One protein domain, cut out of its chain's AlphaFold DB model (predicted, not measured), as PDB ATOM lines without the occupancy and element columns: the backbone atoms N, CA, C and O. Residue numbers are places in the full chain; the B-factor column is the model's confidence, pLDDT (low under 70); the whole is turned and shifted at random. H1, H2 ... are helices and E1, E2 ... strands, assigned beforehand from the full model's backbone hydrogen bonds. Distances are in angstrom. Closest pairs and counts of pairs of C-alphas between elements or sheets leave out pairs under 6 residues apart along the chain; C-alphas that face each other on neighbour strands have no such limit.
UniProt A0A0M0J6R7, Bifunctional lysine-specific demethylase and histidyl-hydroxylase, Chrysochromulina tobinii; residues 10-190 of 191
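Overview. This is residues 10 to 190 of the 191 residues of the protein "Bifunctional lysine-specific demethylase and histidyl-hydroxylase" of Chrysochromulina tobinii (UniProt A0A0M0J6R7). Two antiparallel sheets stand face to face as a sandwich, a large, strongly twisted one of seven strands and a small one of three, their strands crossed at 43 degrees, and helices H1 and H2 pack on the large sheet. From this body a helical arm, H4 followed by the short H5, reaches away and makes the longest axis; residues 183 to 188 stand free. The printed part has 181 residues, with five named helices and ten named strands in the order E1 E2 H1 E3 H2 E4 E5 E6 H3 E7 E8 E9 E10 H4 H5; the class is mixed, helices and strands. The large sheet runs E2 E1 E3 E4 E10 E5 E8, the small one E7 E6 E9. The whole is compact, with a radius of gyration of the C-alphas of 18.4 A and spans of 65 by 44 by 32 A.

Arrangement. E1, residues 10 to 12, and E2, residues 15 to 17, form a hairpin, with N 12 and O 15 2.8 A apart. H1, residues 22 to 27, is on the large sheet at a height of 8.4 A, over E3, residues 31 to 35; their closest C-alphas, of Phe 26 and Ala 32, are 7.2 A apart. E2, H1 and E3 form a split strand-helix-strand unit, two strands of one sheet with a helix between them along the chain and with E1 between them in the sheet, and its crossover is right-handed. E3 is antiparallel to E1, N 11 to O 31 being 2.8 A, and to E4, residues 58 to 65, N 34 to O 62 being 2.9 A. H2, residues 42 to 53, is over E4, slantwise at 37 degrees on the local plane; their closest C-alphas, of Cys 48 and Val 58, are 5.4 A apart. E10, residues 157 to 164, is the antiparallel neighbour of E4, N 61 to O 161 being 2.9 A, and of E5, residues 80 to 88, N 82 to O 162 being 2.8 A. E8, residues 137 to 140, is an edge strand beside E5, with N 83 and O 138 2.8 A apart. In the small sheet E6, residues 90 to 94, is antiparallel to E7, residues 128 to 132, N 92 to O 130 being 2.8 A, and to E9, residues 146 to 149, N 93 to O 147 being 3.0 A. H3, residues 116 to 120, is on neither sheet. H4, residues 171 to 185, and H5, residues 187 to 190, touch only at the corner; their closest C-alphas, of Gln 183 and Ala 189, are 5.1 A apart. Every O i to N i+4 pair is within hydrogen-bond range in H1, H3 and H4, and 6 of 8 in H2; H5 is too short for such a pair.

Along the chain. E1 begins at C-alpha 10, (121.298, 128.094, 203.054). From first to last C-alpha, H2 measures 18.0 A, E4 22.8 A, E5 23.4 A, E10 22.4 A and H4 20.6 A. H5 ends at C-alpha 190, (94.039, 94.492, 184.454).

Size, cuts and confidence. The C-alphas of Ala 153 and Ala 188 are the two farthest apart, at 66.4 A. The printed part has no cut. The links E4 to E5 and E6 to H3 are long. The mean pLDDT of the printed part is 94.8; residues 189 to 190 are under 70.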
ATOM      1  N   ILE A  10     120.757 127.607 201.783       96.56
ATOM      2  CA  ILE A  10     121.298 128.094 203.054       96.56
ATOM      3  C   ILE A  10     120.535 127.462 204.215       96.56
ATOM      4  O   ILE A  10     119.306 127.527 204.265       96.56
ATOM      5  N   MET A  11     121.275 126.885 205.161       96.19
ATOM      6  CA  MET A  11     120.749 126.261 206.373       96.19
ATOM      7  C   MET A  11     121.317 126.929 207.624       96.19
ATOM      8  O   MET A  11     122.535 127.054 207.749       96.19
ATOM      9  N   ARG A  12     120.479 127.291 208.595       94.31
ATOM     10  CA  ARG A  12     120.919 127.764 209.917       94.31
ATOM     11  C   ARG A  12     120.342 126.877 210.997       94.31
ATOM     12  O   ARG A  12     119.135 126.701 211.083       94.31
ATOM     13  N   ASN A  13     121.216 126.304 211.820       86.06
ATOM     14  CA  ASN A  13     120.835 125.431 212.934       86.06
ATOM     15  C   ASN A  13     119.919 124.252 212.551       86.06
ATOM     16  O   ASN A  13     119.247 123.689 213.416       86.06
ATOM     17  N   GLY A  14     119.966 123.816 211.290       86.69
ATOM     18  CA  GLY A  14     119.136 122.732 210.765       86.69
ATOM     19  C   GLY A  14     117.897 123.179 209.986       86.69
ATOM     20  O   GLY A  14     117.218 122.325 209.431       86.69
ATOM     21  N   GLU A  15     117.624 124.480 209.893       90.88
ATOM     22  CA  GLU A  15     116.455 125.021 209.192       90.88
ATOM     23  C   GLU A  15     116.859 125.751 207.913       90.88
ATOM     24  O   GLU A  15     117.874 126.452 207.876       90.88
ATOM     25  N   ARG A  16     116.058 125.601 206.854       92.56
ATOM     26  CA  ARG A  16     116.287 126.296 205.585       92.56
ATOM     27  C   ARG A  16     115.945 127.776 205.725       92.56
ATOM     28  O   ARG A  16     114.870 128.126 206.203       92.56
ATOM     29  N   CYS A  17     116.830 128.641 205.244       92.06
ATOM     30  CA  CYS A  17     116.635 130.087 205.237       92.06
ATOM     31  C   CYS A  17     116.559 130.629 203.806       92.06
ATOM     32  O   CYS A  17     117.092 130.027 202.872       92.06
ATOM     33  N   GLN A  18     115.919 131.791 203.647       90.69
ATOM     34  CA  GLN A  18     116.009 132.561 202.408       90.69
ATOM     35  C   GLN A  18     117.441 133.097 202.253       90.69
ATOM     36  O   GLN A  18     117.925 133.752 203.183       90.69
ATOM     37  N   PRO A  19     118.131 132.811 201.135       87.38
ATOM     38  CA  PRO A  19     119.463 133.350 200.889       87.38
ATOM     39  C   PRO A  19     119.431 134.880 200.793       87.38
ATOM     40  O   PRO A  19     118.498 135.451 200.229       87.38
ATOM     41  N   ARG A  20     120.455 135.543 201.333       88.12
ATOM     42  CA  ARG A  20     120.700 136.983 201.161       88.12
ATOM     43  C   ARG A  20     121.872 137.174 200.208       88.12
ATOM     44  O   ARG A  20     121.688 137.420 199.025       88.12
ATOM     45  N   GLU A  21     123.076 136.966 200.723       91.00
ATOM     46  CA  GLU A  21     124.306 136.838 199.952       91.00
ATOM     47  C   GLU A  21     125.141 135.750 200.620       91.00
ATOM     48  O   GLU A  21     125.284 135.736 201.845       91.00
ATOM     49  N   LEU A  22     125.722 134.857 199.821       90.00
ATOM     50  CA  LEU A  22     126.381 133.647 200.318       90.00
ATOM     51  C   LEU A  22     127.440 133.932 201.396       90.00
ATOM     52  O   LEU A  22     127.508 133.217 202.395       90.00
ATOM     53  N   LEU A  23     128.254 134.976 201.208       92.75
ATOM     54  CA  LEU A  23     129.288 135.352 202.169       92.75
ATOM     55  C   LEU A  23     128.681 135.817 203.498       92.75
ATOM     56  O   LEU A  23     129.102 135.341 204.550       92.75
ATOM     57  N   TRP A  24     127.682 136.702 203.464       94.69
ATOM     58  CA  TRP A  24     127.023 137.190 204.678       94.69
ATOM     59  C   TRP A  24     126.262 136.089 205.396       94.69
ATOM     60  O   TRP A  24     126.309 136.000 206.618       94.69
ATOM     61  N   ASP A  25     125.596 135.211 204.651       95.44
ATOM     62  CA  ASP A  25     124.926 134.063 205.243       95.44
ATOM     63  C   ASP A  25     125.909 133.116 205.921       95.44
ATOM     64  O   ASP A  25     125.618 132.646 207.018       95.44
ATOM     65  N   PHE A  26     127.081 132.891 205.325       95.31
ATOM     66  CA  PHE A  26     128.133 132.084 205.933       95.31
ATOM     67  C   PHE A  26     128.722 132.731 207.193       95.31
ATOM     68  O   PHE A  26     128.892 132.055 208.210       95.31
ATOM     69  N   LEU A  27     129.007 134.035 207.151       94.19
ATOM     70  CA  LEU A  27     129.523 134.784 208.302       94.19
ATOM     71  C   LEU A  27     128.515 134.833 209.463       94.19
ATOM     72  O   LEU A  27     128.929 134.767 210.618       94.19
ATOM     73  N   ASP A  28     127.215 134.825 209.164       94.31
ATOM     74  CA  ASP A  28     126.124 134.763 210.147       94.31
ATOM     75  C   ASP A  28     125.790 133.326 210.614       94.31
ATOM     76  O   ASP A  28     124.727 133.074 211.187       94.31
ATOM     77  N   GLY A  29     126.673 132.352 210.370       94.94
ATOM     78  CA  GLY A  29     126.518 130.977 210.858       94.94
ATOM     79  C   GLY A  29     125.704 130.047 209.947       94.94
ATOM     80  O   GLY A  29     125.454 128.895 210.311       94.94
ATOM     81  N   GLY A  30     125.321 130.505 208.756       96.81
ATOM     82  CA  GLY A  30     124.639 129.715 207.735       96.81
ATOM     83  C   GLY A  30     125.560 128.730 207.023       96.81
ATOM     84  O   GLY A  30     126.614 129.083 206.505       96.81
ATOM     85  N   SER A  31     125.148 127.470 206.963       97.50
ATOM     86  CA  SER A  31     125.767 126.474 206.093       97.50
ATOM     87  C   SER A  31     125.224 126.594 204.677       97.50
ATOM     88  O   SER A  31     124.013 126.677 204.497       97.50
ATOM     89  N   ALA A  32     126.100 126.518 203.680       97.00
ATOM     90  CA  ALA A  32     125.710 126.426 202.281       97.00
ATOM     91  C   ALA A  32     125.751 124.969 201.805       97.00
ATOM     92  O   ALA A  32     126.730 124.258 202.044       97.00
ATOM     93  N   ILE A  33     124.695 124.544 201.117       97.06
ATOM     94  CA  ILE A  33     124.561 123.229 200.492       97.06
ATOM     95  C   ILE A  33     124.432 123.430 198.985       97.06
ATOM     96  O   ILE A  33     123.488 124.063 198.513       97.06
ATOM     97  N   ILE A  34     125.372 122.878 198.223       96.25
ATOM     98  CA  ILE A  34     125.370 122.938 196.761       96.25
ATOM     99  C   ILE A  34     125.053 121.543 196.238       96.25
ATOM    100  O   ILE A  34     125.908 120.653 196.204       96.25
ATOM    101  N   ASN A  35     123.796 121.356 195.846       95.75
ATOM    102  CA  ASN A  35     123.336 120.116 195.238       95.75
ATOM    103  C   ASN A  35     123.931 119.948 193.843       95.75
ATOM    104  O   ASN A  35     124.118 120.919 193.118       95.75
ATOM    105  N   ARG A  36     124.177 118.704 193.435       95.44
ATOM    106  CA  ARG A  36     124.681 118.385 192.093       95.44
ATOM    107  C   ARG A  36     125.992 119.088 191.751       95.44
ATOM    108  O   ARG A  36     126.201 119.503 190.608       95.44
ATOM    109  N   ILE A  37     126.902 119.184 192.721       96.44
ATOM    110  CA  ILE A  37     128.221 119.786 192.495       96.44
ATOM    111  C   ILE A  37     129.018 119.035 191.417       96.44
ATOM    112  O   ILE A  37     129.837 119.635 190.724       96.44
ATOM    113  N   ASP A  38     128.706 117.752 191.192       96.06
ATOM    114  CA  ASP A  38     129.213 116.946 190.078       96.06
ATOM    115  C   ASP A  38     128.984 117.588 188.699       96.06
ATOM    116  O   ASP A  38     129.759 117.347 187.776       96.06
ATOM    117  N   ARG A  39     127.955 118.434 188.555       95.06
ATOM    118  CA  ARG A  39     127.634 119.138 187.304       95.06
ATOM    119  C   ARG A  39     128.380 120.457 187.126       95.06
ATOM    120  O   ARG A  39     128.444 120.955 186.006       95.06
ATOM    121  N   LEU A  40     128.913 121.027 188.205       93.75
ATOM    122  CA  LEU A  40     129.558 122.344 188.196       93.75
ATOM    123  C   LEU A  40     131.075 122.252 188.326       93.75
ATOM    124  O   LEU A  40     131.790 123.071 187.757       93.75
ATOM    125  N   TRP A  41     131.574 121.271 189.084       95.25
ATOM    126  CA  TRP A  41     132.993 121.135 189.385       95.25
ATOM    127  C   TRP A  41     133.576 119.887 188.704       95.25
ATOM    128  O   TRP A  41     133.394 118.768 189.198       95.25
ATOM    129  N   PRO A  42     134.312 120.044 187.581       96.50
ATOM    130  CA  PRO A  42     134.767 118.919 186.764       96.50
ATOM    131  C   PRO A  42     135.548 117.816 187.502       96.50
ATOM    132  O   PRO A  42     135.353 116.653 187.155       96.50
ATOM    133  N   PRO A  43     136.413 118.099 188.499       96.94
ATOM    134  CA  PRO A  43     137.057 117.058 189.299       96.94
ATOM    135  C   PRO A  43     136.064 116.128 190.004       96.94
ATOM    136  O   PRO A  43     136.233 114.913 189.930       96.94
ATOM    137  N   ILE A  44     135.004 116.669 190.615       97.31
ATOM    138  CA  ILE A  44     133.973 115.856 191.275       97.31
ATOM    139  C   ILE A  44     133.119 115.125 190.242       97.31
ATOM    140  O   ILE A  44     132.836 113.945 190.416       97.31
ATOM    141  N   GLY A  45     132.782 115.776 189.125       97.19
ATOM    142  CA  GLY A  45     132.088 115.114 188.017       97.19
ATOM    143  C   GLY A  45     132.853 113.898 187.479       97.19
ATOM    144  O   GLY A  45     132.267 112.834 187.280       97.19
ATOM    145  N   ARG A  46     134.178 114.016 187.310       97.62
ATOM    146  CA  ARG A  46     135.044 112.892 186.918       97.62
ATOM    147  C   ARG A  46     135.091 111.799 187.980       97.62
ATOM    148  O   ARG A  46     135.020 110.633 187.613       97.62
ATOM    149  N   LEU A  47     135.169 112.161 189.261       96.88
ATOM    150  CA  LEU A  47     135.139 111.194 190.362       96.88
ATOM    151  C   LEU A  47     133.826 110.396 190.372       96.88
ATOM    152  O   LEU A  47     133.864 109.170 190.347       96.88
ATOM    153  N   CYS A  48     132.674 111.071 190.303       97.38
ATOM    154  CA  CYS A  48     131.371 110.408 190.197       97.38
ATOM    155  C   CYS A  48     131.283 109.519 188.951       97.38
ATOM    156  O   CYS A  48     130.716 108.434 189.015       97.38
ATOM    157  N   SER A  49     131.850 109.954 187.819       96.25
ATOM    158  CA  SER A  49     131.869 109.153 186.591       96.25
ATOM    159  C   SER A  49     132.764 107.920 186.695       96.25
ATOM    160  O   SER A  49     132.418 106.898 186.115       96.25
ATOM    161  N   ALA A  50     133.898 108.001 187.393       96.31
ATOM    162  CA  ALA A  50     134.798 106.866 187.590       96.31
ATOM    163  C   ALA A  50     134.150 105.784 188.467       96.31
ATOM    164  O   ALA A  50     134.242 104.602 188.158       96.31
ATOM    165  N   LEU A  51     133.406 106.201 189.494       95.88
ATOM    166  CA  LEU A  51     132.663 105.303 190.383       95.88
ATOM    167  C   LEU A  51     131.496 104.576 189.695       95.88
ATOM    168  O   LEU A  51     130.933 103.649 190.271       95.88
ATOM    169  N   ARG A  52     131.139 104.946 188.455       90.69
ATOM    170  CA  ARG A  52     130.094 104.247 187.691       90.69
ATOM    171  C   ARG A  52     130.475 102.836 187.249       90.69
ATOM    172  O   ARG A  52     129.604 102.093 186.813       90.69
ATOM    173  N   ALA A  53     131.757 102.481 187.334       90.88
ATOM    174  CA  ALA A  53     132.199 101.111 187.103       90.88
ATOM    175  C   ALA A  53     131.649 100.147 188.168       90.88
ATOM    176  O   ALA A  53     131.331  99.006 187.843       90.88
ATOM    177  N   ASP A  54     131.487 100.631 189.404       93.31
ATOM    178  CA  ASP A  54     131.061  99.831 190.556       93.31
ATOM    179  C   ASP A  54     129.611 100.127 190.977       93.31
ATOM    180  O   ASP A  54     128.917  99.258 191.504       93.31
ATOM    181  N   PHE A  55     129.124 101.346 190.722       93.38
ATOM    182  CA  PHE A  55     127.795 101.798 191.128       93.38
ATOM    183  C   PHE A  55     126.979 102.311 189.941       93.38
ATOM    184  O   PHE A  55     127.437 103.150 189.175       93.38
ATOM    185  N   LEU A  56     125.712 101.900 189.826       87.38
ATOM    186  CA  LEU A  56     124.848 102.296 188.703       87.38
ATOM    187  C   LEU A  56     124.712 103.819 188.540       87.38
ATOM    188  O   LEU A  56     124.739 104.337 187.423       87.38
ATOM    189  N   HIS A  57     124.568 104.550 189.650       92.81
ATOM    190  CA  HIS A  57     124.515 106.005 189.623       92.81
ATOM    191  C   HIS A  57     125.084 106.624 190.901       92.81
ATOM    192  O   HIS A  57     124.688 106.269 192.012       92.81
ATOM    193  N   VAL A  58     125.985 107.590 190.700       96.88
ATOM    194  CA  VAL A  58     126.615 108.393 191.749       96.88
ATOM    195  C   VAL A  58     126.515 109.869 191.381       96.88
ATOM    196  O   VAL A  58     126.803 110.253 190.241       96.88
ATOM    197  N   PHE A  59     126.126 110.700 192.341       96.81
ATOM    198  CA  PHE A  59     126.157 112.162 192.241       96.81
ATOM    199  C   PHE A  59     126.749 112.763 193.517       96.81
ATOM    200  O   PHE A  59     127.058 112.030 194.450       96.81
ATOM    201  N   ALA A  60     126.951 114.082 193.552       98.06
ATOM    202  CA  ALA A  60     127.602 114.714 194.691       98.06
ATOM    203  C   ALA A  60     126.859 115.947 195.212       98.06
ATOM    204  O   ALA A  60     126.291 116.729 194.442       98.06
ATOM    205  N   VAL A  61     126.950 116.160 196.523       98.25
ATOM    206  CA  VAL A  61     126.488 117.365 197.221       98.25
ATOM    207  C   VAL A  61     127.658 117.953 198.004       98.25
ATOM    208  O   VAL A  61     128.383 117.227 198.679       98.25
ATOM    209  N   MET A  62     127.873 119.263 197.907       98.19
ATOM    210  CA  MET A  62     128.901 119.955 198.687       98.19
ATOM    211  C   MET A  62     128.278 120.674 199.876       98.19
ATOM    212  O   MET A  62     127.246 121.326 199.729       98.19
ATOM    213  N   TYR A  63     128.951 120.622 201.022       98.31
ATOM    214  CA  TYR A  63     128.550 121.318 202.236       98.31
ATOM    215  C   TYR A  63     129.688 122.196 202.742       98.31
ATOM    216  O   TYR A  63     130.763 121.699 203.091       98.31
ATOM    217  N   LEU A  64     129.412 123.491 202.852       97.81
ATOM    218  CA  LEU A  64     130.273 124.474 203.493       97.81
ATOM    219  C   LEU A  64     129.600 124.924 204.795       97.81
ATOM    220  O   LEU A  64     128.557 125.571 204.769       97.81
ATOM    221  N   THR A  65     130.173 124.558 205.941       98.00
ATOM    222  CA  THR A  65     129.595 124.810 207.274       98.00
ATOM    223  C   THR A  65     130.524 125.726 208.077       98.00
ATOM    224  O   THR A  65     131.696 125.375 208.253       98.00
ATOM    225  N   PRO A  66     130.054 126.890 208.565       97.44
ATOM    226  CA  PRO A  66     130.874 127.792 209.362       97.44
ATOM    227  C   PRO A  66     131.167 127.217 210.749       97.44
ATOM    228  O   PRO A  66     130.653 126.177 211.154       97.44
ATOM    229  N   ARG A  67     132.051 127.897 211.476       96.69
ATOM    230  CA  ARG A  67     132.407 127.547 212.851       96.69
ATOM    231  C   ARG A  67     131.167 127.525 213.749       96.69
ATOM    232  O   ARG A  67     130.319 128.401 213.642       96.69
ATOM    233  N   ASP A  68     131.138 126.577 214.686       96.31
ATOM    234  CA  ASP A  68     130.101 126.462 215.725       96.31
ATOM    235  C   ASP A  68     128.663 126.342 215.194       96.31
ATOM    236  O   ASP A  68     127.712 126.799 215.822       96.31
ATOM    237  N   SER A  69     128.490 125.703 214.038       96.31
ATOM    238  CA  SER A  69     127.177 125.490 213.433       96.31
ATOM    239  C   SER A  69     127.014 124.076 212.868       96.31
ATOM    240  O   SER A  69     127.934 123.248 212.870       96.31
ATOM    241  N   ARG A  70     125.797 123.781 212.406       96.44
ATOM    242  CA  ARG A  70     125.426 122.552 211.695       96.44
ATOM    243  C   ARG A  70     124.512 122.894 210.521       96.44
ATOM    244  O   ARG A  70     123.754 123.862 210.590       96.44
ATOM    245  N   ALA A  71     124.570 122.075 209.476       95.31
ATOM    246  CA  ALA A  71     123.726 122.237 208.293       95.31
ATOM    247  C   ALA A  71     122.377 121.523 208.451       95.31
ATOM    248  O   ALA A  71     121.341 122.087 208.124       95.31
ATOM    249  N   VAL A  72     122.395 120.295 208.970       95.25
ATOM    250  CA  VAL A  72     121.231 119.404 209.054       95.25
ATOM    251  C   VAL A  72     121.186 118.819 210.474       95.25
ATOM    252  O   VAL A  72     122.261 118.561 211.032       95.25
ATOM    253  N   PRO A  73     120.002 118.673 211.101       96.12
ATOM    254  CA  PRO A  73     119.867 117.940 212.362       96.12
ATOM    255  C   PRO A  73     120.137 116.437 212.166       96.12
ATOM    256  O   PRO A  73     120.375 115.988 211.045       96.12
ATOM    257  N   ALA A  74     120.101 115.660 213.251       97.94
ATOM    258  CA  ALA A  74     120.194 114.204 213.175       97.94
ATOM    259  C   ALA A  74     119.086 113.613 212.288       97.94
ATOM    260  O   ALA A  74     117.910 113.938 212.465       97.94
ATOM    261  N   HIS A  75     119.471 112.768 211.332       98.19
ATOM    262  CA  HIS A  75     118.560 112.192 210.342       98.19
ATOM    263  C   HIS A  75     119.122 110.904 209.731       98.19
ATOM    264  O   HIS A  75     120.286 110.566 209.940       98.19
ATOM    265  N   THR A  76     118.298 110.208 208.948       98.31
ATOM    266  CA  THR A  76     118.721 109.093 208.090       98.31
ATOM    267  C   THR A  76     118.632 109.483 206.620       98.31
ATOM    268  O   THR A  76     117.672 110.139 206.200       98.31
ATOM    269  N   ASP A  77     119.565 108.993 205.813       97.75
ATOM    270  CA  ASP A  77     119.439 109.017 204.359       97.75
ATOM    271  C   ASP A  77     118.853 107.701 203.838       97.75
ATOM    272  O   ASP A  77     119.055 106.640 204.427       97.75
ATOM    273  N   ASP A  78     118.111 107.774 202.735       96.88
ATOM    274  CA  ASP A  78     117.636 106.620 201.967       96.88
ATOM    275  C   ASP A  78     118.697 106.125 200.962       96.88
ATOM    276  O   ASP A  78     118.508 105.134 200.257       96.88
ATOM    277  N   GLN A  79     119.848 106.792 200.930       97.00
ATOM    278  CA  GLN A  79     120.949 106.557 200.011       97.00
ATOM    279  C   GLN A  79     122.237 106.266 200.781       97.00
ATOM    280  O   GLN A  79     122.459 106.785 201.874       97.00
ATOM    281  N   ASP A  80     123.085 105.431 200.192       97.62
ATOM    282  CA  ASP A  80     124.426 105.170 200.698       97.62
ATOM    283  C   ASP A  80     125.327 106.347 200.342       97.62
ATOM    284  O   ASP A  80     125.288 106.850 199.211       97.62
ATOM    285  N   VAL A  81     126.162 106.781 201.285       98.25
ATOM    286  CA  VAL A  81     127.003 107.957 201.073       98.25
ATOM    287  C   VAL A  81     128.458 107.742 201.460       98.25
ATOM    288  O   VAL A  81     128.786 107.076 202.439       98.25
ATOM    289  N   PHE A  82     129.344 108.372 200.694       98.50
ATOM    290  CA  PHE A  82     130.754 108.530 201.016       98.50
ATOM    291  C   PHE A  82     131.047 110.010 201.248       98.50
ATOM    292  O   PHE A  82     130.952 110.835 200.340       98.50
ATOM    293  N   ILE A  83     131.419 110.352 202.471       98.75
ATOM    294  CA  ILE A  83     131.737 111.709 202.903       98.75
ATOM    295  C   ILE A  83     133.245 111.907 202.776       98.75
ATOM    296  O   ILE A  83     134.021 111.325 203.535       98.75
ATOM    297  N   LEU A  84     133.654 112.743 201.826       98.62
ATOM    298  CA  LEU A  84     135.042 113.127 201.601       98.62
ATOM    299  C   LEU A  84     135.292 114.530 202.162       98.62
ATOM    300  O   LEU A  84     134.760 115.526 201.659       98.62
ATOM    301  N   GLN A  85     136.128 114.621 203.193       98.69
ATOM    302  CA  GLN A  85     136.475 115.892 203.820       98.69
ATOM    303  C   GLN A  85     137.558 116.614 203.005       98.69
ATOM    304  O   GLN A  85     138.650 116.086 202.793       98.69
ATOM    305  N   LEU A  86     137.267 117.840 202.562       98.31
ATOM    306  CA  LEU A  86     138.141 118.608 201.667       98.31
ATOM    307  C   LEU A  86     138.941 119.691 202.391       98.31
ATOM    308  O   LEU A  86     140.115 119.889 202.095       98.31
ATOM    309  N   ALA A  87     138.316 120.407 203.327       98.38
ATOM    310  CA  ALA A  87     138.972 121.467 204.088       98.38
ATOM    311  C   ALA A  87     138.379 121.587 205.492       98.38
ATOM    312  O   ALA A  87     137.197 121.312 205.702       98.38
ATOM    313  N   GLY A  88     139.189 122.034 206.452       98.06
ATOM    314  CA  GLY A  88     138.750 122.194 207.836       98.06
ATOM    315  C   GLY A  88     138.352 120.875 208.502       98.06
ATOM    316  O   GLY A  88     138.744 119.802 208.037       98.06
ATOM    317  N   ARG A  89     137.597 120.957 209.601       98.06
ATOM    318  CA  ARG A  89     137.247 119.799 210.440       98.06
ATOM    319  C   ARG A  89     135.760 119.753 210.752       98.06
ATOM    320  O   ARG A  89     135.155 120.790 211.022       98.06
ATOM    321  N   LYS A  90     135.183 118.552 210.777       98.31
ATOM    322  CA  LYS A  90     133.783 118.342 211.168       98.31
ATOM    323  C   LYS A  90     133.663 117.151 212.105       98.31
ATOM    324  O   LYS A  90     134.194 116.084 211.810       98.31
ATOM    325  N   ALA A  91     132.969 117.349 213.221       98.38
ATOM    326  CA  ALA A  91     132.636 116.279 214.148       98.38
ATOM    327  C   ALA A  91     131.377 115.568 213.646       98.38
ATOM    328  O   ALA A  91     130.362 116.226 213.406       98.38
ATOM    329  N   TRP A  92     131.472 114.255 213.484       98.62
ATOM    330  CA  TRP A  92     130.408 113.363 213.050       98.62
ATOM    331  C   TRP A  92     130.058 112.399 214.173       98.62
ATOM    332  O   TRP A  92     130.947 111.816 214.802       98.62
ATOM    333  N   THR A  93     128.762 112.211 214.368       98.69
ATOM    334  CA  THR A  93     128.205 111.204 215.263       98.69
ATOM    335  C   THR A  93     127.252 110.340 214.455       98.69
ATOM    336  O   THR A  93     126.380 110.868 213.764       98.69
ATOM    337  N   VAL A  94     127.433 109.026 214.526       98.69
ATOM    338  CA  VAL A  94     126.592 108.032 213.859       98.69
ATOM    339  C   VAL A  94     126.032 107.090 214.913       98.69
ATOM    340  O   VAL A  94     126.760 106.625 215.791       98.69
ATOM    341  N   TYR A  95     124.745 106.804 214.806       98.56
ATOM    342  CA  TYR A  95     123.978 105.918 215.673       98.56
ATOM    343  C   TYR A  95     123.462 104.722 214.861       98.56
ATOM    344  O   TYR A  95     123.777 104.583 213.679       98.56
ATOM    345  N   GLY A  96     122.678 103.848 215.494       97.56
ATOM    346  CA  GLY A  96     122.038 102.720 214.817       97.56
ATOM    347  C   GLY A  96     121.058 103.128 213.706       97.56
ATOM    348  O   GLY A  96     120.813 104.310 213.445       97.56
ATOM    349  N   SER A  97     120.486 102.113 213.058       97.50
ATOM    350  CA  SER A  97     119.507 102.244 211.975       97.50
ATOM    351  C   SER A  97     118.146 101.706 212.436       97.50
ATOM    352  O   SER A  97     117.906 100.512 212.273       97.50
ATOM    353  N   PRO A  98     117.248 102.544 212.998       96.81
ATOM    354  CA  PRO A  98     115.925 102.107 213.460       96.81
ATOM    355  C   PRO A  98     115.070 101.456 212.373       96.81
ATOM    356  O   PRO A  98     114.289 100.544 212.623       96.81
ATOM    357  N   ILE A  99     115.231 101.938 211.140       95.94
ATOM    358  CA  ILE A  99     114.623 101.357 209.951       95.94
ATOM    359  C   ILE A  99     115.768 100.945 209.040       95.94
ATOM    360  O   ILE A  99     116.517 101.794 208.563       95.94
ATOM    361  N   GLU A 100     115.936  99.643 208.827       95.06
ATOM    362  CA  GLU A 100     116.942  99.133 207.901       95.06
ATOM    363  C   GLU A 100     116.540  99.429 206.455       95.06
ATOM    364  O   GLU A 100     115.409  99.170 206.042       95.06
ATOM    365  N   LEU A 101     117.496  99.926 205.664       94.50
ATOM    366  CA  LEU A 101     117.330 100.142 204.226       94.50
ATOM    367  C   LEU A 101     116.072 100.969 203.853       94.50
ATOM    368  O   LEU A 101     115.329 100.558 202.951       94.50
ATOM    369  N   PRO A 102     115.830 102.128 204.500       95.19
ATOM    370  CA  PRO A 102     114.578 102.859 204.350       95.19
ATOM    371  C   PRO A 102     114.395 103.358 202.916       95.19
ATOM    372  O   PRO A 102     115.350 103.758 202.244       95.19
ATOM    373  N   CYS A 103     113.150 103.378 202.445       92.94
ATOM    374  CA  CYS A 103     112.782 104.197 201.295       92.94
ATOM    375  C   CYS A 103     112.594 105.663 201.709       92.94
ATOM    376  O   CYS A 103     112.517 105.996 202.886       92.94
ATOM    377  N   THR A 104     112.454 106.553 200.726       92.94
ATOM    378  CA  THR A 104     112.380 108.009 200.941       92.94
ATOM    379  C   THR A 104     111.320 108.439 201.970       92.94
ATOM    380  O   THR A 104     111.561 109.321 202.785       92.94
ATOM    381  N   HIS A 105     110.148 107.793 201.988       92.62
ATOM    382  CA  HIS A 105     109.062 108.101 202.935       92.62
ATOM    383  C   HIS A 105     109.286 107.553 204.357       92.62
ATOM    384  O   HIS A 105     108.531 107.895 205.261       92.62
ATOM    385  N   GLU A 106     110.297 106.706 204.548       95.00
ATOM    386  CA  GLU A 106     110.658 106.082 205.826       95.00
ATOM    387  C   GLU A 106     111.850 106.800 206.484       95.00
ATOM    388  O   GLU A 106     112.272 106.436 207.580       95.00
ATOM    389  N   GLN A 107     112.405 107.831 205.836       97.06
ATOM    390  CA  GLN A 107     113.520 108.596 206.386       97.06
ATOM    391  C   GLN A 107     113.116 109.340 207.661       97.06
ATOM    392  O   GLN A 107     112.134 110.083 207.698       97.06
ATOM    393  N   LEU A 108     113.945 109.216 208.692       97.75
ATOM    394  CA  LEU A 108     113.790 109.909 209.963       97.75
ATOM    395  C   LEU A 108     114.540 111.247 209.943       97.75
ATOM    396  O   LEU A 108     115.599 111.365 209.325       97.75
ATOM    397  N   GLY A 109     114.025 112.263 210.643       95.75
ATOM    398  CA  GLY A 109     114.721 113.545 210.826       95.75
ATOM    399  C   GLY A 109     114.687 114.499 209.624       95.75
ATOM    400  O   GLY A 109     115.328 115.547 209.674       95.75
ATOM    401  N   LYS A 110     113.973 114.156 208.539       91.94
ATOM    402  CA  LYS A 110     113.845 115.006 207.336       91.94
ATOM    403  C   LYS A 110     112.699 116.014 207.438       91.94
ATOM    404  O   LYS A 110     112.902 117.192 207.162       91.94
ATOM    405  N   THR A 111     111.515 115.543 207.824       88.56
ATOM    406  CA  THR A 111     110.298 116.371 207.945       88.56
ATOM    407  C   THR A 111     109.994 116.705 209.398       88.56
ATOM    408  O   THR A 111     109.630 117.832 209.719       88.56
ATOM    409  N   GLU A 112     110.183 115.727 210.279       92.75
ATOM    410  CA  GLU A 112     109.940 115.843 211.709       92.75
ATOM    411  C   GLU A 112     111.179 115.379 212.481       92.75
ATOM    412  O   GLU A 112     111.929 114.528 211.983       92.75
ATOM    413  N   PRO A 113     111.417 115.913 213.693       95.06
ATOM    414  CA  PRO A 113     112.475 115.422 214.562       95.06
ATOM    415  C   PRO A 113     112.327 113.924 214.836       95.06
ATOM    416  O   PRO A 113     111.220 113.407 214.978       95.06
ATOM    417  N   ILE A 114     113.458 113.234 214.975       97.44
ATOM    418  CA  ILE A 114     113.472 111.820 215.359       97.44
ATOM    419  C   ILE A 114     112.752 111.649 216.704       97.44
ATOM    420  O   ILE A 114     113.056 112.354 217.671       97.44
ATOM    421  N   ALA A 115     111.808 110.705 216.756       97.31
ATOM    422  CA  ALA A 115     110.980 110.452 217.927       97.31
ATOM    423  C   ALA A 115     111.825 110.184 219.181       97.31
ATOM    424  O   ALA A 115     112.795 109.426 219.158       97.31
ATOM    425  N   ARG A 116     111.415 110.771 220.310       97.12
ATOM    426  CA  ARG A 116     112.120 110.647 221.596       97.12
ATOM    427  C   ARG A 116     112.316 109.191 222.039       97.12
ATOM    428  O   ARG A 116     113.372 108.860 222.564       97.12
ATOM    429  N   SER A 117     111.338 108.328 221.780       97.44
ATOM    430  CA  SER A 117     111.415 106.899 222.102       97.44
ATOM    431  C   SER A 117     112.564 106.180 221.387       97.44
ATOM    432  O   SER A 117     113.114 105.237 221.946       97.44
ATOM    433  N   LEU A 118     112.960 106.624 220.188       97.31
ATOM    434  CA  LEU A 118     114.110 106.055 219.480       97.31
ATOM    435  C   LEU A 118     115.422 106.449 220.165       97.31
ATOM    436  O   LEU A 118     116.288 105.599 220.342       97.31
ATOM    437  N   TRP A 119     115.546 107.695 220.634       97.50
ATOM    438  CA  TRP A 119     116.701 108.153 221.423       97.50
ATOM    439  C   TRP A 119     116.859 107.418 222.752       97.50
ATOM    440  O   TRP A 119     117.975 107.144 223.183       97.50
ATOM    441  N   GLU A 120     115.750 107.078 223.399       96.19
ATOM    442  CA  GLU A 120     115.764 106.383 224.689       96.19
ATOM    443  C   GLU A 120     116.096 104.885 224.562       96.19
ATOM    444  O   GLU A 120     116.536 104.282 225.543       96.19
ATOM    445  N   ASN A 121     115.940 104.300 223.367       93.88
ATOM    446  CA  ASN A 121     116.116 102.865 223.128       93.88
ATOM    447  C   ASN A 121     117.206 102.564 222.083       93.88
ATOM    448  O   ASN A 121     118.296 102.122 222.434       93.88
ATOM    449  N   GLU A 122     116.921 102.802 220.804       94.12
ATOM    450  CA  GLU A 122     117.722 102.330 219.663       94.12
ATOM    451  C   GLU A 122     118.915 103.239 219.322       94.12
ATOM    452  O   GLU A 122     119.896 102.784 218.737       94.12
ATOM    453  N   LEU A 123     118.851 104.521 219.696       97.25
ATOM    454  CA  LEU A 123     119.850 105.549 219.369       97.25
ATOM    455  C   LEU A 123     120.584 106.079 220.608       97.25
ATOM    456  O   LEU A 123     121.160 107.164 220.570       97.25
ATOM    457  N   ARG A 124     120.536 105.337 221.720       94.81
ATOM    458  CA  ARG A 124     121.054 105.795 223.015       94.81
ATOM    459  C   ARG A 124     122.552 106.087 222.991       94.81
ATOM    460  O   ARG A 124     122.985 107.075 223.574       94.81
ATOM    461  N   GLU A 125     123.320 105.226 222.332       96.62
ATOM    462  CA  GLU A 125     124.771 105.349 222.233       96.62
ATOM    463  C   GLU A 125     125.192 105.429 220.764       96.62
ATOM    464  O   GLU A 125     124.678 104.672 219.929       96.62
ATOM    465  N   PRO A 126     126.125 106.328 220.418       98.12
ATOM    466  CA  PRO A 126     126.668 106.376 219.075       98.12
ATOM    467  C   PRO A 126     127.514 105.132 218.804       98.12
ATOM    468  O   PRO A 126     128.337 104.719 219.619       98.12
ATOM    469  N   ILE A 127     127.356 104.566 217.611       97.94
ATOM    470  CA  ILE A 127     128.196 103.464 217.131       97.94
ATOM    471  C   ILE A 127     129.534 103.973 216.585       97.94
ATOM    472  O   ILE A 127     130.504 103.223 216.504       97.94
ATOM    473  N   LEU A 128     129.589 105.253 216.203       98.38
ATOM    474  CA  LEU A 128     130.797 105.920 215.737       98.38
ATOM    475  C   LEU A 128     130.758 107.400 216.118       98.38
ATOM    476  O   LEU A 128     129.787 108.109 215.853       98.38
ATOM    477  N   THR A 129     131.868 107.877 216.670       98.31
ATOM    478  CA  THR A 129     132.184 109.304 216.761       98.31
ATOM    479  C   THR A 129     133.523 109.538 216.078       98.31
ATOM    480  O   THR A 129     134.486 108.808 216.314       98.31
ATOM    481  N   ALA A 130     133.585 110.522 215.187       97.38
ATOM    482  CA  ALA A 130     134.792 110.815 214.425       97.38
ATOM    483  C   ALA A 130     134.918 112.313 214.149       97.38
ATOM    484  O   ALA A 130     133.933 112.994 213.875       97.38
ATOM    485  N   GLU A 131     136.145 112.832 214.167       97.94
ATOM    486  CA  GLU A 131     136.444 114.148 213.605       97.94
ATOM    487  C   GLU A 131     137.127 113.956 212.253       97.94
ATOM    488  O   GLU A 131     138.259 113.476 212.182       97.94
ATOM    489  N   LEU A 132     136.438 114.320 211.171       98.50
ATOM    490  CA  LEU A 132     137.009 114.233 209.832       98.50
ATOM    491  C   LEU A 132     137.878 115.461 209.569       98.50
ATOM    492  O   LEU A 132     137.439 116.595 209.776       98.50
ATOM    493  N   ALA A 133     139.092 115.227 209.079       98.19
ATOM    494  CA  ALA A 133     140.045 116.242 208.636       98.19
ATOM    495  C   ALA A 133     140.305 116.081 207.124       98.19
ATOM    496  O   ALA A 133     139.871 115.086 206.541       98.19
ATOM    497  N   PRO A 134     140.973 117.031 206.443       98.62
ATOM    498  CA  PRO A 134     141.174 116.942 204.998       98.62
ATOM    499  C   PRO A 134     141.828 115.618 204.583       98.62
ATOM    500  O   PRO A 134     142.854 115.229 205.138       98.62
ATOM    501  N   GLY A 135     141.216 114.929 203.617       97.94
ATOM    502  CA  GLY A 135     141.633 113.600 203.157       97.94
ATOM    503  C   GLY A 135     140.965 112.424 203.880       97.94
ATOM    504  O   GLY A 135     141.075 111.295 203.407       97.94
ATOM    505  N   SER A 136     140.239 112.654 204.980       98.44
ATOM    506  CA  SER A 136     139.408 111.621 205.603       98.44
ATOM    507  C   SER A 136     138.222 111.241 204.709       98.44
ATOM    508  O   SER A 136     137.602 112.102 204.076       98.44
ATOM    509  N   LEU A 137     137.880 109.952 204.723       98.44
ATOM    510  CA  LEU A 137     136.718 109.380 204.051       98.44
ATOM    511  C   LEU A 137     135.871 108.624 205.077       98.44
ATOM    512  O   LEU A 137     136.398 107.777 205.798       98.44
ATOM    513  N   LEU A 138     134.573 108.913 205.126       98.69
ATOM    514  CA  LEU A 138     133.598 108.173 205.927       98.69
ATOM    515  C   LEU A 138     132.531 107.588 205.005       98.69
ATOM    516  O   LEU A 138     131.846 108.330 204.308       98.69
ATOM    517  N   TYR A 139     132.391 106.266 205.002       98.31
ATOM    518  CA  TYR A 139     131.243 105.600 204.394       98.31
ATOM    519  C   TYR A 139     130.112 105.503 205.417       98.31
ATOM    520  O   TYR A 139     130.348 105.134 206.568       98.31
ATOM    521  N   LEU A 140     128.896 105.819 204.983       98.06
ATOM    522  CA  LEU A 140     127.688 105.684 205.769       98.06
ATOM    523  C   LEU A 140     126.630 104.922 204.951       98.06
ATOM    524  O   LEU A 140     126.176 105.432 203.920       98.06
ATOM    525  N   PRO A 141     126.232 103.717 205.389       97.38
ATOM    526  CA  PRO A 141     125.130 102.994 204.767       97.38
ATOM    527  C   PRO A 141     123.806 103.739 204.964       97.38
ATOM    528  O   PRO A 141     123.600 104.381 206.000       97.38
ATOM    529  N   ARG A 142     122.871 103.609 204.012       97.12
ATOM    530  CA  ARG A 142     121.521 104.167 204.188       97.12
ATOM    531  C   ARG A 142     120.846 103.639 205.460       97.12
ATOM    532  O   ARG A 142     121.034 102.484 205.840       97.12
ATOM    533  N   GLY A 143     120.015 104.470 206.083       97.75
ATOM    534  CA  GLY A 143     119.267 104.138 207.305       97.75
ATOM    535  C   GLY A 143     119.978 104.459 208.618       97.75
ATOM    536  O   GLY A 143     119.310 104.625 209.636       97.75
ATOM    537  N   PHE A 144     121.298 104.654 208.616       98.31
ATOM    538  CA  PHE A 144     122.021 105.014 209.834       98.31
ATOM    539  C   PHE A 144     121.760 106.473 210.215       98.31
ATOM    540  O   PHE A 144     121.979 107.398 209.420       98.31
ATOM    541  N   VAL A 145     121.291 106.683 211.450       98.69
ATOM    542  CA  VAL A 145     121.069 108.031 211.978       98.69
ATOM    543  C   VAL A 145     122.417 108.703 212.169       98.69
ATOM    544  O   VAL A 145     123.311 108.155 212.810       98.69
ATOM    545  N   HIS A 146     122.565 109.906 211.635       98.62
ATOM    546  CA  HIS A 146     123.816 110.636 211.719       98.62
ATOM    547  C   HIS A 146     123.591 112.138 211.840       98.62
ATOM    548  O   HIS A 146     122.595 112.697 211.378       98.62
ATOM    549  N   GLU A 147     124.560 112.802 212.454       98.12
ATOM    550  CA  GLU A 147     124.631 114.253 212.526       98.12
ATOM    551  C   GLU A 147     126.076 114.729 212.426       98.12
ATOM    552  O   GLU A 147     127.023 114.017 212.770       98.12
ATOM    553  N   ALA A 148     126.243 115.964 211.954       97.81
ATOM    554  CA  ALA A 148     127.555 116.557 211.783       97.81
ATOM    555  C   ALA A 148     127.557 118.034 212.158       97.81
ATOM    556  O   ALA A 148     126.732 118.819 211.675       97.81
ATOM    557  N   ARG A 149     128.552 118.449 212.942       97.31
ATOM    558  CA  ARG A 149     128.717 119.844 213.357       97.31
ATOM    559  C   ARG A 149     130.162 120.313 213.295       97.31
ATOM    560  O   ARG A 149     131.099 119.558 213.549       97.31
ATOM    561  N   CYS A 150     130.332 121.593 213.006       97.31
ATOM    562  CA  CYS A 150     131.591 122.282 213.231       97.31
ATOM    563  C   CYS A 150     131.660 122.711 214.697       97.31
ATOM    564  O   CYS A 150     130.703 123.266 215.239       97.31
ATOM    565  N   THR A 151     132.788 122.469 215.359       93.56
ATOM    566  CA  THR A 151     132.992 122.904 216.747       93.56
ATOM    567  C   THR A 151     133.626 124.294 216.789       93.56
ATOM    568  O   THR A 151     134.218 124.762 215.813       93.56
ATOM    569  N   LYS A 152     133.567 124.965 217.947       90.31
ATOM    570  CA  LYS A 152     134.331 126.206 218.151       90.31
ATOM    571  C   LYS A 152     135.834 125.993 217.950       90.31
ATOM    572  O   LYS A 152     136.490 126.911 217.477       90.31
ATOM    573  N   ALA A 153     136.394 124.839 218.299       89.56
ATOM    574  CA  ALA A 153     137.826 124.586 218.134       89.56
ATOM    575  C   ALA A 153     138.201 124.214 216.686       89.56
ATOM    576  O   ALA A 153     139.249 124.629 216.207       89.56
ATOM    577  N   GLY A 154     137.331 123.479 215.982       87.00
ATOM    578  CA  GLY A 154     137.596 122.940 214.642       87.00
ATOM    579  C   GLY A 154     137.467 123.941 213.489       87.00
ATOM    580  O   GLY A 154     137.921 123.652 212.385       87.00
ATOM    581  N   GLY A 155     136.887 125.121 213.733       95.50
ATOM    582  CA  GLY A 155     136.694 126.141 212.700       95.50
ATOM    583  C   GLY A 155     135.581 125.774 211.717       95.50
ATOM    584  O   GLY A 155     134.616 125.112 212.090       95.50
ATOM    585  N   SER A 156     135.678 126.256 210.479       97.44
ATOM    586  CA  SER A 156     134.758 125.889 209.399       97.44
ATOM    587  C   SER A 156     135.131 124.548 208.761       97.44
ATOM    588  O   SER A 156     136.234 124.035 208.945       97.44
ATOM    589  N   SER A 157     134.209 123.985 207.982       98.50
ATOM    590  CA  SER A 157     134.380 122.716 207.275       98.50
ATOM    591  C   SER A 157     133.871 122.808 205.844       98.50
ATOM    592  O   SER A 157     132.807 123.375 205.599       98.50
ATOM    593  N   LEU A 158     134.561 122.114 204.941       98.44
ATOM    594  CA  LEU A 158     134.121 121.817 203.585       98.44
ATOM    595  C   LEU A 158     134.209 120.310 203.341       98.44
ATOM    596  O   LEU A 158     135.295 119.736 203.434       98.44
ATOM    597  N   HIS A 159     133.091 119.682 202.996       98.75
ATOM    598  CA  HIS A 159     133.089 118.293 202.539       98.75
ATOM    599  C   HIS A 159     132.212 118.121 201.304       98.75
ATOM    600  O   HIS A 159     131.332 118.940 201.020       98.75
ATOM    601  N   VAL A 160     132.473 117.040 200.579       98.62
ATOM    602  CA  VAL A 160     131.611 116.549 199.509       98.62
ATOM    603  C   VAL A 160     131.070 115.192 199.924       98.62
ATOM    604  O   VAL A 160     131.827 114.312 200.321       98.62
ATOM    605  N   THR A 161     129.762 115.039 199.810       98.62
ATOM    606  CA  THR A 161     129.065 113.769 199.971       98.62
ATOM    607  C   THR A 161     128.839 113.192 198.583       98.62
ATOM    608  O   THR A 161     128.137 113.798 197.774       98.62
ATOM    609  N   LEU A 162     129.476 112.061 198.288       98.38
ATOM    610  CA  LEU A 162     129.198 111.244 197.111       98.38
ATOM    611  C   LEU A 162     128.048 110.311 197.464       98.38
ATOM    612  O   LEU A 162     128.120 109.598 198.461       98.38
ATOM    613  N   THR A 163     127.008 110.308 196.651       97.94
ATOM    614  CA  THR A 163     125.742 109.667 196.977       97.94
ATOM    615  C   THR A 163     125.414 108.600 195.950       97.94
ATOM    616  O   THR A 163     125.341 108.893 194.754       97.94
ATOM    617  N   VAL A 164     125.210 107.373 196.424       97.06
ATOM    618  CA  VAL A 164     124.808 106.211 195.632       97.06
ATOM    619  C   VAL A 164     123.306 105.997 195.812       97.06
ATOM    620  O   VAL A 164     122.823 105.868 196.933       97.06
ATOM    621  N   GLN A 165     122.551 105.949 194.712       93.69
ATOM    622  CA  GLN A 165     121.079 105.889 194.737       93.69
ATOM    623  C   GLN A 165     120.519 104.507 195.123       93.69
ATOM    624  O   GLN A 165     119.826 103.860 194.338       93.69
ATOM    625  N   THR A 166     120.816 104.026 196.330       92.94
ATOM    626  CA  THR A 166     120.447 102.675 196.778       92.94
ATOM    627  C   THR A 166     118.940 102.514 197.051       92.94
ATOM    628  O   THR A 166     118.398 101.417 196.862       92.94
ATOM    629  N   SER A 167     118.202 103.566 197.439       92.69
ATOM    630  CA  SER A 167     116.719 103.554 197.538       92.69
ATOM    631  C   SER A 167     116.003 103.537 196.195       92.69
ATOM    632  O   SER A 167     114.962 102.890 196.068       92.69
ATOM    633  N   ASP A 168     116.564 104.190 195.183       90.75
ATOM    634  CA  ASP A 168     115.963 104.229 193.852       90.75
ATOM    635  C   ASP A 168     116.280 102.947 193.074       90.75
ATOM    636  O   ASP A 168     115.410 102.375 192.421       90.75
ATOM    637  N   LEU A 169     117.516 102.453 193.180       89.62
ATOM    638  CA  LEU A 169     118.030 101.326 192.402       89.62
ATOM    639  C   LEU A 169     118.131 100.063 193.263       89.62
ATOM    640  O   LEU A 169     119.214  99.647 193.673       89.62
ATOM    641  N   ASN A 170     116.984  99.440 193.542       89.75
ATOM    642  CA  ASN A 170     116.907  98.179 194.281       89.75
ATOM    643  C   ASN A 170     115.789  97.253 193.779       89.75
ATOM    644  O   ASN A 170     114.970  97.619 192.934       89.75
ATOM    645  N   TRP A 171     115.741  96.045 194.350       92.19
ATOM    646  CA  TRP A 171     114.764  95.013 194.000       92.19
ATOM    647  C   TRP A 171     113.309  95.435 194.211       92.19
ATOM    648  O   TRP A 171     112.466  95.081 193.393       92.19
ATOM    649  N   ARG A 172     113.000  96.212 195.259       90.50
ATOM    650  CA  ARG A 172     111.637  96.711 195.503       90.50
ATOM    651  C   ARG A 172     111.192  97.613 194.355       90.50
ATOM    652  O   ARG A 172     110.108  97.401 193.816       90.50
ATOM    653  N   THR A 173     112.022  98.582 193.972       88.56
ATOM    654  CA  THR A 173     111.735  99.486 192.850       88.56
ATOM    655  C   THR A 173     111.629  98.717 191.534       88.56
ATOM    656  O   THR A 173     110.641  98.875 190.825       88.56
ATOM    657  N   PHE A 174     112.568  97.807 191.256       91.56
ATOM    658  CA  PHE A 174     112.543  96.975 190.051       91.56
ATOM    659  C   PHE A 174     111.259  96.139 189.935       91.56
ATOM    660  O   PHE A 174     110.600  96.154 188.896       91.56
ATOM    661  N   LEU A 175     110.872  95.440 191.006       94.56
ATOM    662  CA  LEU A 175     109.663  94.616 191.025       94.56
ATOM    663  C   LEU A 175     108.395  95.467 190.914       94.56
ATOM    664  O   LEU A 175     107.493  95.110 190.162       94.56
ATOM    665  N   ARG A 176     108.329  96.601 191.623       92.12
ATOM    666  CA  ARG A 176     107.206  97.544 191.527       92.12
ATOM    667  C   ARG A 176     107.028  98.030 190.091       92.12
ATOM    668  O   ARG A 176     105.925  97.945 189.559       92.12
ATOM    669  N   ASP A 177     108.096  98.523 189.474       91.38
ATOM    670  CA  ASP A 177     108.040  99.103 188.132       91.38
ATOM    671  C   ASP A 177     107.722  98.023 187.085       91.38
ATOM    672  O   ASP A 177     106.902  98.246 186.194       91.38
ATOM    673  N   GLY A 178     108.270  96.813 187.251       92.69
ATOM    674  CA  GLY A 178     107.930  95.655 186.424       92.69
ATOM    675  C   GLY A 178     106.459  95.242 186.534       92.69
ATOM    676  O   GLY A 178     105.823  94.967 185.518       92.69
ATOM    677  N   LEU A 179     105.879  95.241 187.740       92.44
ATOM    678  CA  LEU A 179     104.455  94.947 187.943       92.44
ATOM    679  C   LEU A 179     103.552  96.013 187.312       92.44
ATOM    680  O   LEU A 179     102.562  95.664 186.667       92.44
ATOM    681  N   VAL A 180     103.903  97.295 187.455       91.25
ATOM    682  CA  VAL A 180     103.177  98.403 186.811       91.25
ATOM    683  C   VAL A 180     103.207  98.252 185.289       91.25
ATOM    684  O   VAL A 180     102.178  98.415 184.630       91.25
ATOM    685  N   GLU A 181     104.356  97.893 184.721       91.31
ATOM    686  CA  GLU A 181     104.479  97.678 183.279       91.31
ATOM    687  C   GLU A 181     103.697  96.444 182.803       91.31
ATOM    688  O   GLU A 181     103.027  96.495 181.770       91.31
ATOM    689  N   LEU A 182     103.686  95.353 183.575       91.06
ATOM    690  CA  LEU A 182     102.867  94.173 183.278       91.06
ATOM    691  C   LEU A 182     101.366  94.488 183.303       91.06
ATOM    692  O   LEU A 182     100.649  94.082 182.393       91.06
ATOM    693  N   GLN A 183     100.880  95.261 184.278       89.12
ATOM    694  CA  GLN A 183      99.487  95.735 184.293       89.12
ATOM    695  C   GLN A 183      99.178  96.625 183.082       89.12
ATOM    696  O   GLN A 183      98.096  96.559 182.490       89.12
ATOM    697  N   ARG A 184     100.136  97.456 182.663       87.62
ATOM    698  CA  ARG A 184      99.991  98.281 181.461       87.62
ATOM    699  C   ARG A 184      99.994  97.471 180.171       87.62
ATOM    700  O   ARG A 184      99.379  97.929 179.216       87.62
ATOM    701  N   THR A 185     100.635  96.314 180.101       89.75
ATOM    702  CA  THR A 185     100.833  95.594 178.830       89.75
ATOM    703  C   THR A 185     100.001  94.322 178.700       89.75
ATOM    704  O   THR A 185      99.759  93.876 177.581       89.75
ATOM    705  N   ASN A 186      99.500  93.767 179.804       83.94
ATOM    706  CA  ASN A 186      98.736  92.525 179.816       83.94
ATOM    707  C   ASN A 186      97.274  92.772 180.220       83.94
ATOM    708  O   ASN A 186      96.979  93.067 181.376       83.94
ATOM    709  N   GLU A 187      96.341  92.600 179.279       73.31
ATOM    710  CA  GLU A 187      94.900  92.755 179.533       73.31
ATOM    711  C   GLU A 187      94.372  91.832 180.640       73.31
ATOM    712  O   GLU A 187      93.457  92.218 181.366       73.31
ATOM    713  N   ALA A 188      94.952  90.638 180.804       76.75
ATOM    714  CA  ALA A 188      94.563  89.712 181.865       76.75
ATOM    715  C   ALA A 188      95.008  90.197 183.253       76.75
ATOM    716  O   ALA A 188      94.344  89.893 184.234       76.75
ATOM    717  N   ALA A 189      96.090  90.980 183.336       66.19
ATOM    718  CA  ALA A 189      96.585  91.561 184.584       66.19
ATOM    719  C   ALA A 189      95.830  92.840 185.005       66.19
ATOM    720  O   ALA A 189      96.111  93.393 186.067       66.19
ATOM    721  N   ARG A 190      94.902  93.330 184.169       64.75
ATOM    722  CA  ARG A 190      94.039  94.492 184.454       64.75
ATOM    723  C   ARG A 190      92.666  94.118 185.025       64.75
ATOM    724  O   ARG A 190      91.920  95.027 185.386       64.75
TER     725      ARG A 190